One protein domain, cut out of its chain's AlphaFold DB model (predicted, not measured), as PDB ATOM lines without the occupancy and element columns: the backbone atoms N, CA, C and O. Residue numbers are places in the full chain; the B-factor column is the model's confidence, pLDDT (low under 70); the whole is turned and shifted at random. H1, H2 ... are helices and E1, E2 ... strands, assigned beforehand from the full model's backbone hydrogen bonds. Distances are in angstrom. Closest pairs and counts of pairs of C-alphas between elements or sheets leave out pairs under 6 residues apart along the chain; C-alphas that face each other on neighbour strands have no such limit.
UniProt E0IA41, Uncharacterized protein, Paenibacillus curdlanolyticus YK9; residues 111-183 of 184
ATOM      1  N   GLN A 111      97.979 330.993 289.724       79.44
ATOM      2  CA  GLN A 111      96.868 330.033 289.813       79.44
ATOM      3  C   GLN A 111      95.643 330.440 288.984       79.44
ATOM      4  O   GLN A 111      95.020 329.601 288.336       79.44
ATOM      5  N   LYS A 112      95.287 331.731 288.976       78.38
ATOM      6  CA  LYS A 112      94.192 332.224 288.133       78.38
ATOM      7  C   LYS A 112      94.590 332.217 286.659       78.38
ATOM      8  O   LYS A 112      93.723 332.005 285.816       78.38
ATOM      9  N   ALA A 113      95.862 332.477 286.342       78.62
ATOM     10  CA  ALA A 113      96.367 332.421 284.973       78.62
ATOM     11  C   ALA A 113      96.305 330.984 284.439       78.62
ATOM     12  O   ALA A 113      95.814 330.784 283.333       78.62
ATOM     13  N   ILE A 114      96.657 329.994 285.267       81.81
ATOM     14  CA  ILE A 114      96.488 328.561 284.989       81.81
ATOM     15  C   ILE A 114      95.024 328.231 284.707       81.81
ATOM     16  O   ILE A 114      94.717 327.737 283.629       81.81
ATOM     17  N   GLN A 115      94.104 328.586 285.608       81.38
ATOM     18  CA  GLN A 115      92.670 328.322 285.410       81.38
ATOM     19  C   GLN A 115      92.116 328.973 284.139       81.38
ATOM     20  O   GLN A 115      91.267 328.406 283.453       81.38
ATOM     21  N   LYS A 116      92.579 330.188 283.827       82.31
ATOM     22  CA  LYS A 116      92.171 330.902 282.621       82.31
ATOM     23  C   LYS A 116      92.725 330.230 281.362       82.31
ATOM     24  O   LYS A 116      91.970 330.045 280.413       82.31
ATOM     25  N   ALA A 117      93.998 329.841 281.376       79.94
ATOM     26  CA  ALA A 117      94.631 329.083 280.304       79.94
ATOM     27  C   ALA A 117      93.917 327.751 280.066       79.94
ATOM     28  O   ALA A 117      93.571 327.450 278.931       79.94
ATOM     29  N   ASP A 118      93.630 327.002 281.132       80.62
ATOM     30  CA  ASP A 118      92.866 325.755 281.075       80.62
ATOM     31  C   ASP A 118      91.535 325.942 280.368       80.62
ATOM     32  O   ASP A 118      91.238 325.226 279.421       80.62
ATOM     33  N   LYS A 119      90.773 326.957 280.777       82.38
ATOM     34  CA  LYS A 119      89.462 327.244 280.203       82.38
ATOM     35  C   LYS A 119      89.527 327.680 278.736       82.38
ATOM     36  O   LYS A 119      88.678 327.286 277.944       82.38
ATOM     37  N   GLU A 120      90.482 328.532 278.364       78.12
ATOM     38  CA  GLU A 120      90.609 329.011 276.979       78.12
ATOM     39  C   GLU A 120      91.161 327.934 276.038       78.12
ATOM     40  O   GLU A 120      90.816 327.903 274.857       78.12
ATOM     41  N   MET A 121      92.003 327.043 276.559       74.00
ATOM     42  CA  MET A 121      92.712 326.036 275.776       74.00
ATOM     43  C   MET A 121      92.100 324.629 275.883       74.00
ATOM     44  O   MET A 121      92.590 323.714 275.224       74.00
ATOM     45  N   GLU A 122      91.011 324.452 276.641       70.38
ATOM     46  CA  GLU A 122      90.297 323.179 276.864       70.38
ATOM     47  C   GLU A 122      89.928 322.454 275.550       70.38
ATOM     48  O   GLU A 122      89.896 321.225 275.484       70.38
ATOM     49  N   GLY A 123      89.699 323.210 274.469       64.81
ATOM     50  CA  GLY A 123      89.437 322.674 273.128       64.81
ATOM     51  C   GLY A 123      90.682 322.364 272.286       64.81
ATOM     52  O   GLY A 123      90.600 321.533 271.386       64.81
ATOM     53  N   TYR A 124      91.817 323.005 272.575       62.72
ATOM     54  CA  TYR A 124      93.069 322.890 271.815       62.72
ATOM     55  C   TYR A 124      94.005 321.803 272.367       62.72
ATOM     56  O   TYR A 124      94.786 321.231 271.618       62.72
ATOM     57  N   LEU A 125      93.920 321.494 273.664       60.28
ATOM     58  CA  LEU A 125      94.915 320.687 274.387       60.28
ATOM     59  C   LEU A 125      94.511 319.222 274.618       60.28
ATOM     60  O   LEU A 125      94.956 318.606 275.585       60.28
ATOM     61  N   LYS A 126      93.672 318.632 273.758       58.09
ATOM     62  CA  LYS A 126      93.177 317.258 273.974       58.09
ATOM     63  C   LYS A 126      94.255 316.163 273.893       58.09
ATOM     64  O   LYS A 126      94.008 315.085 274.422       58.09
ATOM     65  N   ASN A 127      95.439 316.440 273.336       55.19
ATOM     66  CA  ASN A 127      96.505 315.449 273.146       55.19
ATOM     67  C   ASN A 127      97.882 315.965 273.623       55.19
ATOM     68  O   ASN A 127      98.466 316.808 272.969       55.19
ATOM     69  N   ASN A 128      98.425 315.443 274.730       55.12
ATOM     70  CA  ASN A 128      99.865 315.445 275.083       55.12
ATOM     71  C   ASN A 128     100.697 316.731 274.848       55.12
ATOM     72  O   ASN A 128     101.793 316.670 274.295       55.12
ATOM     73  N   TYR A 129     100.252 317.880 275.351       64.00
ATOM     74  CA  TYR A 129     101.069 319.100 275.341       64.00
ATOM     75  C   TYR A 129     101.709 319.337 276.713       64.00
ATOM     76  O   TYR A 129     101.007 319.476 277.718       64.00
ATOM     77  N   LYS A 130     103.043 319.460 276.765       70.50
ATOM     78  CA  LYS A 130     103.710 320.097 277.911       70.50
ATOM     79  C   LYS A 130     103.539 321.606 277.747       70.50
ATOM     80  O   LYS A 130     103.931 322.155 276.716       70.50
ATOM     81  N   ARG A 131     102.931 322.265 278.735       77.19
ATOM     82  CA  ARG A 131     102.757 323.722 278.744       77.19
ATOM     83  C   ARG A 131     103.412 324.349 279.961       77.19
ATOM     84  O   ARG A 131     103.392 323.768 281.044       77.19
ATOM     85  N   GLU A 132     103.896 325.561 279.771       83.69
ATOM     86  CA  GLU A 132     104.504 326.392 280.797       83.69
ATOM     87  C   GLU A 132     103.823 327.761 280.762       83.69
ATOM     88  O   GLU A 132     103.517 328.300 279.693       83.69
ATOM     89  N   ILE A 133     103.490 328.285 281.941       83.25
ATOM     90  CA  ILE A 133     102.843 329.588 282.073       83.25
ATOM     91  C   ILE A 133     103.887 330.564 282.574       83.25
ATOM     92  O   ILE A 133     104.477 330.368 283.631       83.25
ATOM     93  N   TYR A 134     104.093 331.618 281.801       83.44
ATOM     94  CA  TYR A 134     105.156 332.578 282.008       83.44
ATOM     95  C   TYR A 134     104.582 333.990 282.109       83.44
ATOM     96  O   TYR A 134     103.684 334.374 281.354       83.44
ATOM     97  N   TRP A 135     105.102 334.765 283.058       80.94
ATOM     98  CA  TRP A 135     104.820 336.191 283.168       80.94
ATOM     99  C   TRP A 135     105.901 336.979 282.432       80.94
ATOM    100  O   TRP A 135     107.023 337.108 282.927       80.94
ATOM    101  N   ASP A 136     105.557 337.541 281.273       75.06
ATOM    102  CA  ASP A 136     106.445 338.458 280.568       75.06
ATOM    103  C   ASP A 136     106.441 339.804 281.294       75.06
ATOM    104  O   ASP A 136     105.484 340.575 281.213       75.06
ATOM    105  N   ARG A 137     107.528 340.086 282.018       72.38
ATOM    106  CA  ARG A 137     107.711 341.353 282.738       72.38
ATOM    107  C   ARG A 137     107.863 342.551 281.808       72.38
ATOM    108  O   ARG A 137     107.489 343.645 282.200       72.38
ATOM    109  N   GLY A 138     108.415 342.363 280.609       66.56
ATOM    110  CA  GLY A 138     108.625 343.451 279.656       66.56
ATOM    111  C   GLY A 138     107.345 343.847 278.924       66.56
ATOM    112  O   GLY A 138     107.163 345.014 278.593       66.56
ATOM    113  N   LEU A 139     106.448 342.888 278.690       68.38
ATOM    114  CA  LEU A 139     105.138 343.130 278.071       68.38
ATOM    115  C   LEU A 139     103.984 343.190 279.086       68.38
ATOM    116  O   LEU A 139     102.850 343.474 278.703       68.38
ATOM    117  N   HIS A 140     104.274 342.963 280.369       70.00
ATOM    118  CA  HIS A 140     103.314 342.878 281.471       70.00
ATOM    119  C   HIS A 140     102.107 341.987 281.144       70.00
ATOM    120  O   HIS A 140     100.947 342.374 281.330       70.00
ATOM    121  N   GLU A 141     102.371 340.770 280.671       73.50
ATOM    122  CA  GLU A 141     101.323 339.834 280.268       73.50
ATOM    123  C   GLU A 141     101.635 338.380 280.626       73.50
ATOM    124  O   GLU A 141     102.784 337.953 280.709       73.50
ATOM    125  N   TRP A 142     100.569 337.602 280.824       80.44
ATOM    126  CA  TRP A 142     100.677 336.155 280.960       80.44
ATOM    127  C   TRP A 142     100.659 335.500 279.584       80.44
ATOM    128  O   TRP A 142      99.692 335.645 278.824       80.44
ATOM    129  N   ALA A 143     101.706 334.737 279.301       82.38
ATOM    130  CA  ALA A 143     101.830 333.907 278.120       82.38
ATOM    131  C   ALA A 143     101.802 332.429 278.516       82.38
ATOM    132  O   ALA A 143     102.346 332.025 279.542       82.38
ATOM    133  N   VAL A 144     101.157 331.619 277.687       84.75
ATOM    134  CA  VAL A 144     101.202 330.162 277.761       84.75
ATOM    135  C   VAL A 144     102.056 329.680 276.609       84.75
ATOM    136  O   VAL A 144     101.710 329.887 275.446       84.75
ATOM    137  N   ILE A 145     103.164 329.034 276.932       82.69
ATOM    138  CA  ILE A 145     104.045 328.403 275.961       82.69
ATOM    139  C   ILE A 145     103.733 326.918 276.002       82.69
ATOM    140  O   ILE A 145     103.755 326.310 277.069       82.69
ATOM    141  N   TYR A 146     103.387 326.328 274.866       80.12
ATOM    142  CA  TYR A 146     103.093 324.904 274.787       80.12
ATOM    143  C   TYR A 146     103.872 324.255 273.654       80.12
ATOM    144  O   TYR A 146     104.056 324.831 272.579       80.12
ATOM    145  N   ARG A 147     104.362 323.052 273.939       75.56
ATOM    146  CA  ARG A 147     105.163 322.244 273.030       75.56
ATOM    147  C   ARG A 147     104.267 321.239 272.325       75.56
ATOM    148  O   ARG A 147     103.694 320.371 272.977       75.56
ATOM    149  N   GLU A 148     104.166 321.373 271.011       71.06
ATOM    150  CA  GLU A 148     103.531 320.414 270.116       71.06
ATOM    151  C   GLU A 148     104.582 319.417 269.626       71.06
ATOM    152  O   GLU A 148     105.530 319.797 268.935       71.06
ATOM    153  N   THR A 149     104.437 318.150 270.010       65.81
ATOM    154  CA  THR A 149     105.227 317.055 269.441       65.81
ATOM    155  C   THR A 149     104.475 316.509 268.236       65.81
ATOM    156  O   THR A 149     103.324 316.095 268.368       65.81
ATOM    157  N   ASP A 150     105.109 316.517 267.065       63.75
ATOM    158  CA  ASP A 150     104.526 315.911 265.870       63.75
ATOM    159  C   ASP A 150     104.467 314.385 266.048       63.75
ATOM    160  O   ASP A 150     105.488 313.735 266.293       63.75
ATOM    161  N   GLU A 151     103.271 313.801 265.933       64.12
ATOM    162  CA  GLU A 151     103.061 312.352 266.053       64.12
ATOM    163  C   GLU A 151     103.829 311.564 264.975       64.12
ATOM    164  O   GLU A 151     104.191 310.407 265.194       64.12
ATOM    165  N   LEU A 152     104.112 312.185 263.823       65.31
ATOM    166  CA  LEU A 152     104.826 311.566 262.704       65.31
ATOM    167  C   LEU A 152     106.348 311.740 262.795       65.31
ATOM    168  O   LEU A 152     107.093 310.934 262.235       65.31
ATOM    169  N   LEU A 153     106.821 312.770 263.499       60.06
ATOM    170  CA  LEU A 153     108.239 313.091 263.672       60.06
ATOM    171  C   LEU A 153     108.507 313.486 265.134       60.06
ATOM    172  O   LEU A 153     108.686 314.667 265.431       60.06
ATOM    173  N   PRO A 154     108.615 312.513 266.059       61.00
ATOM    174  CA  PRO A 154     108.716 312.780 267.498       61.00
ATOM    175  C   PRO A 154     109.995 313.527 267.913       61.00
ATOM    176  O   PRO A 154     110.100 313.993 269.043       61.00
ATOM    177  N   THR A 155     110.978 313.646 267.016       63.22
ATOM    178  CA  THR A 155     112.196 314.444 267.215       63.22
ATOM    179  C   THR A 155     112.014 315.930 266.891       63.22
ATOM    180  O   THR A 155     112.902 316.722 267.196       63.22
ATOM    181  N   CYS A 156     110.912 316.316 266.241       59.84
ATOM    182  CA  CYS A 156     110.601 317.702 265.912       59.84
ATOM    183  C   CYS A 156     109.569 318.253 266.897       59.84
ATOM    184  O   CYS A 156     108.418 317.823 266.938       59.84
ATOM    185  N   GLU A 157     109.996 319.239 267.679       63.78
ATOM    186  CA  GLU A 157     109.146 319.960 268.620       63.78
ATOM    187  C   GLU A 157     108.813 321.341 268.049       63.78
ATOM    188  O   GLU A 157     109.709 322.118 267.713       63.78
ATOM    189  N   ALA A 158     107.525 321.664 267.952       68.50
ATOM    190  CA  ALA A 158     107.061 323.002 267.613       68.50
ATOM    191  C   ALA A 158     106.605 323.728 268.883       68.50
ATOM    192  O   ALA A 158     105.721 323.266 269.602       68.50
ATOM    193  N   TYR A 159     107.195 324.891 269.159       71.50
ATOM    194  CA  TYR A 159     106.770 325.749 270.265       71.50
ATOM    195  C   TYR A 159     105.699 326.715 269.782       71.50
ATOM    196  O   TYR A 159     105.885 327.440 268.801       71.50
ATOM    197  N   ARG A 160     104.574 326.749 270.492       74.31
ATOM    198  CA  ARG A 160     103.491 327.697 270.250       74.31
ATOM    199  C   ARG A 160     103.259 328.552 271.479       74.31
ATOM    200  O   ARG A 160     103.425 328.107 272.610       74.31
ATOM    201  N   ILE A 161     102.857 329.795 271.235       77.25
ATOM    202  CA  ILE A 161     102.601 330.777 272.283       77.25
ATOM    203  C   ILE A 161     101.156 331.229 272.166       77.25
ATOM    204  O   ILE A 161     100.744 331.760 271.134       77.25
ATOM    205  N   HIS A 162     100.398 331.029 273.238       77.62
ATOM    206  CA  HIS A 162      99.063 331.581 273.415       77.62
ATOM    207  C   HIS A 162      99.103 332.657 274.493       77.62
ATOM    208  O   HIS A 162      99.461 332.403 275.641       77.62
ATOM    209  N   ARG A 163      98.749 333.884 274.128       75.62
ATOM    210  CA  ARG A 163      98.780 335.030 275.041       75.62
ATOM    211  C   ARG A 163      97.406 335.147 275.695       75.62
ATOM    212  O   ARG A 163      96.411 335.319 274.996       75.62
ATOM    213  N   LEU A 164      97.335 335.089 277.028       71.12
ATOM    214  CA  LEU A 164      96.052 335.102 277.760       71.12
ATOM    215  C   LEU A 164      95.342 336.462 277.717       71.12
ATOM    216  O   LEU A 164      94.189 336.582 278.141       71.12
ATOM    217  N   TYR A 165      96.025 337.494 277.223       64.19
ATOM    218  CA  TYR A 165      95.461 338.803 276.938       64.19
ATOM    219  C   TYR A 165      96.183 339.431 275.758       64.19
ATOM    220  O   TYR A 165      97.133 340.166 275.978       64.19
ATOM    221  N   THR A 166      95.698 339.230 274.529       48.69
ATOM    222  CA  THR A 166      96.048 340.137 273.429       48.69
ATOM    223  C   THR A 166      94.993 340.240 272.351       48.69
ATOM    224  O   THR A 166      94.924 339.429 271.433       48.69
ATOM    225  N   ILE A 167      94.297 341.369 272.364       40.78
ATOM    226  CA  ILE A 167      94.061 342.095 271.124       40.78
ATOM    227  C   ILE A 167      95.008 343.307 271.200       40.78
ATOM    228  O   ILE A 167      94.628 344.348 271.717       40.78
ATOM    229  N   ARG A 168      96.254 343.146 270.712       44.53
ATOM    230  CA  ARG A 168      97.260 344.209 270.430       44.53
ATOM    231  C   ARG A 168      98.149 344.799 271.559       44.53
ATOM    232  O   ARG A 168      98.255 346.019 271.654       44.53
ATOM    233  N   THR A 169      98.924 344.011 272.303       46.44
ATOM    234  CA  THR A 169     100.256 344.490 272.759       46.44
ATOM    235  C   THR A 169     101.254 344.151 271.648       46.44
ATOM    236  O   THR A 169     101.378 342.992 271.256       46.44
ATOM    237  N   GLY A 170     101.896 345.166 271.063       44.22
ATOM    238  CA  GLY A 170     102.665 345.086 269.808       44.22
ATOM    239  C   GLY A 170     103.927 344.207 269.801       44.22
ATOM    240  O   GLY A 170     104.667 344.265 268.825       44.22
ATOM    241  N   GLY A 171     104.176 343.408 270.843       54.81
ATOM    242  CA  GLY A 171     105.247 342.412 270.865       54.81
ATOM    243  C   GLY A 171     104.918 341.208 269.980       54.81
ATOM    244  O   GLY A 171     103.765 340.759 269.914       54.81
ATOM    245  N   SER A 172     105.924 340.690 269.275       67.06
ATOM    246  CA  SER A 172     105.777 339.481 268.453       67.06
ATOM    247  C   SER A 172     105.886 338.217 269.314       67.06
ATOM    248  O   SER A 172     106.594 338.218 270.318       67.06
ATOM    249  N   CYS A 173     105.250 337.107 268.921       68.81
ATOM    250  CA  CYS A 173     105.429 335.826 269.628       68.81
ATOM    251  C   CYS A 173     106.909 335.407 269.696       68.81
ATOM    252  O   CYS A 173     107.339 334.808 270.671       68.81
ATOM    253  N   THR A 174     107.707 335.784 268.697       70.69
ATOM    254  CA  THR A 174     109.164 335.595 268.677       70.69
ATOM    255  C   THR A 174     109.888 336.328 269.806       70.69
ATOM    256  O   THR A 174     110.847 335.795 270.348       70.69
ATOM    257  N   GLU A 175     109.434 337.525 270.180       71.69
ATOM    258  CA  GLU A 175     110.028 338.315 271.267       71.69
ATOM    259  C   GLU A 175     109.746 337.685 272.634       71.69
ATOM    260  O   GLU A 175     110.650 337.561 273.457       71.69
ATOM    261  N   VAL A 176     108.511 337.217 272.838       72.31
ATOM    262  CA  VAL A 176     108.117 336.479 274.047       72.31
ATOM    263  C   VAL A 176     108.923 335.184 274.166       72.31
ATOM    264  O   VAL A 176     109.442 334.884 275.239       72.31
ATOM    265  N   LEU A 177     109.076 334.441 273.060       76.50
ATOM    266  CA  LEU A 177     109.858 333.203 273.045       76.50
ATOM    267  C   LEU A 177     111.333 333.455 273.360       76.50
ATOM    268  O   LEU A 177     111.905 332.742 274.174       76.50
ATOM    269  N   ALA A 178     111.943 334.465 272.734       75.75
ATOM    270  CA  ALA A 178     113.348 334.795 272.952       75.75
ATOM    271  C   ALA A 178     113.619 335.138 274.422       75.75
ATOM    272  O   ALA A 178     114.520 334.569 275.026       75.75
ATOM    273  N   ARG A 179     112.781 335.988 275.031       75.31
ATOM    274  CA  ARG A 179     112.913 336.348 276.450       75.31
ATOM    275  C   ARG A 179     112.665 335.182 277.391       75.31
ATOM    276  O   ARG A 179     113.265 335.132 278.457       75.31
ATOM    277  N   TYR A 180     111.754 334.282 277.040       77.31
ATOM    278  CA  TYR A 180     111.537 333.073 277.818       77.31
ATOM    279  C   TYR A 180     112.794 332.190 277.806       77.31
ATOM    280  O   TYR A 180     113.292 331.841 278.869       77.31
ATOM    281  N   LEU A 181     113.354 331.926 276.620       77.62
ATOM    282  CA  LEU A 181     114.561 331.106 276.453       77.62
ATOM    283  C   LEU A 181     115.819 331.736 277.072       77.62
ATOM    284  O   LEU A 181     116.703 331.014 277.507       77.62
ATOM    285  N   GLU A 182     115.923 333.066 277.117       77.25
ATOM    286  CA  GLU A 182     117.024 333.766 277.799       77.25
ATOM    287  C   GLU A 182     116.985 333.622 279.332       77.25
ATOM    288  O   GLU A 182     117.998 333.865 279.988       77.25
ATOM    289  N   ASN A 183     115.825 333.277 279.904       65.81
ATOM    290  CA  ASN A 183     115.612 333.148 281.348       65.81
ATOM    291  C   ASN A 183     115.560 331.688 281.849       65.81
ATOM    292  O   ASN A 183     115.426 331.495 283.061       65.81
TER     293      ASN A 183
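AT A GLANCE: This is residues 111 to 183 of the 184 residues of an uncharacterized protein of Paenibacillus curdlanolyticus YK9 (UniProt E0IA41). A strongly twisted sheet of three strands is sandwiched between two helices, with H1 over one face and H2 crossing the other. The loop between E2 and E3 prolongs that hairpin at one end of the long axis. The printed part has 73 residues, with two named helices and three named strands in the order H1, E1, E2, E3, H2; the sheet runs E1, E2, E3, antiparallel throughout, and the class is mixed. The whole is compact, with a radius of gyration of the C-alphas of 12.7 A and spans of 36 by 27 by 21 A.

IN THESE COORDINATES: H1, residues 111 to 121, begins at C-alpha 111 (96.868, 330.033, 289.813) and is 15.2 A long. E1 is residues 130 to 136, E2 residues 141 to 149, 25.5 A long, and E3 residues 157 to 163. H2, residues 173 to 182, is 14.3 A long and ends at C-alpha 182 (117.024, 333.766, 277.799).

HOW THE PARTS SIT: The strands form a meander, each the antiparallel neighbour of the one before. In the hairpin E1 and E2, at 156 degrees, N 132 and O 145 are 2.8 A apart. In the hairpin E2 and E3, at 155 degrees, N 146 and O 160 are 2.9 A apart. H1 is on the sheet at a height of 9.4 A, slantwise to the strands, at 55 degrees to E1 on the local plane; the closest C-alphas of H1 and E1, Ile 114 and Ile 133, are 7.1 A apart. H2 is on the opposite face, at a height of 7.4 A, over E2 and across the strands, at 88 degrees to E2 on the local plane; the closest C-alphas of E3 and H2, Ile 161 and Cys 173, are 6.4 A apart. These are three layers, helices on both faces of a sheet, and H1 and H2 are apart. In H1 and H2 every O i to N i+4 pair is within hydrogen-bond range.

THE WHOLE: The two C-alphas farthest apart, His 140 and Leu 152, are 36.5 A apart. The printed part has no cut and no long link. Its mean pLDDT is 70.3; residues under 70 include 123 to 129, 149 to 158 and 165 to 173.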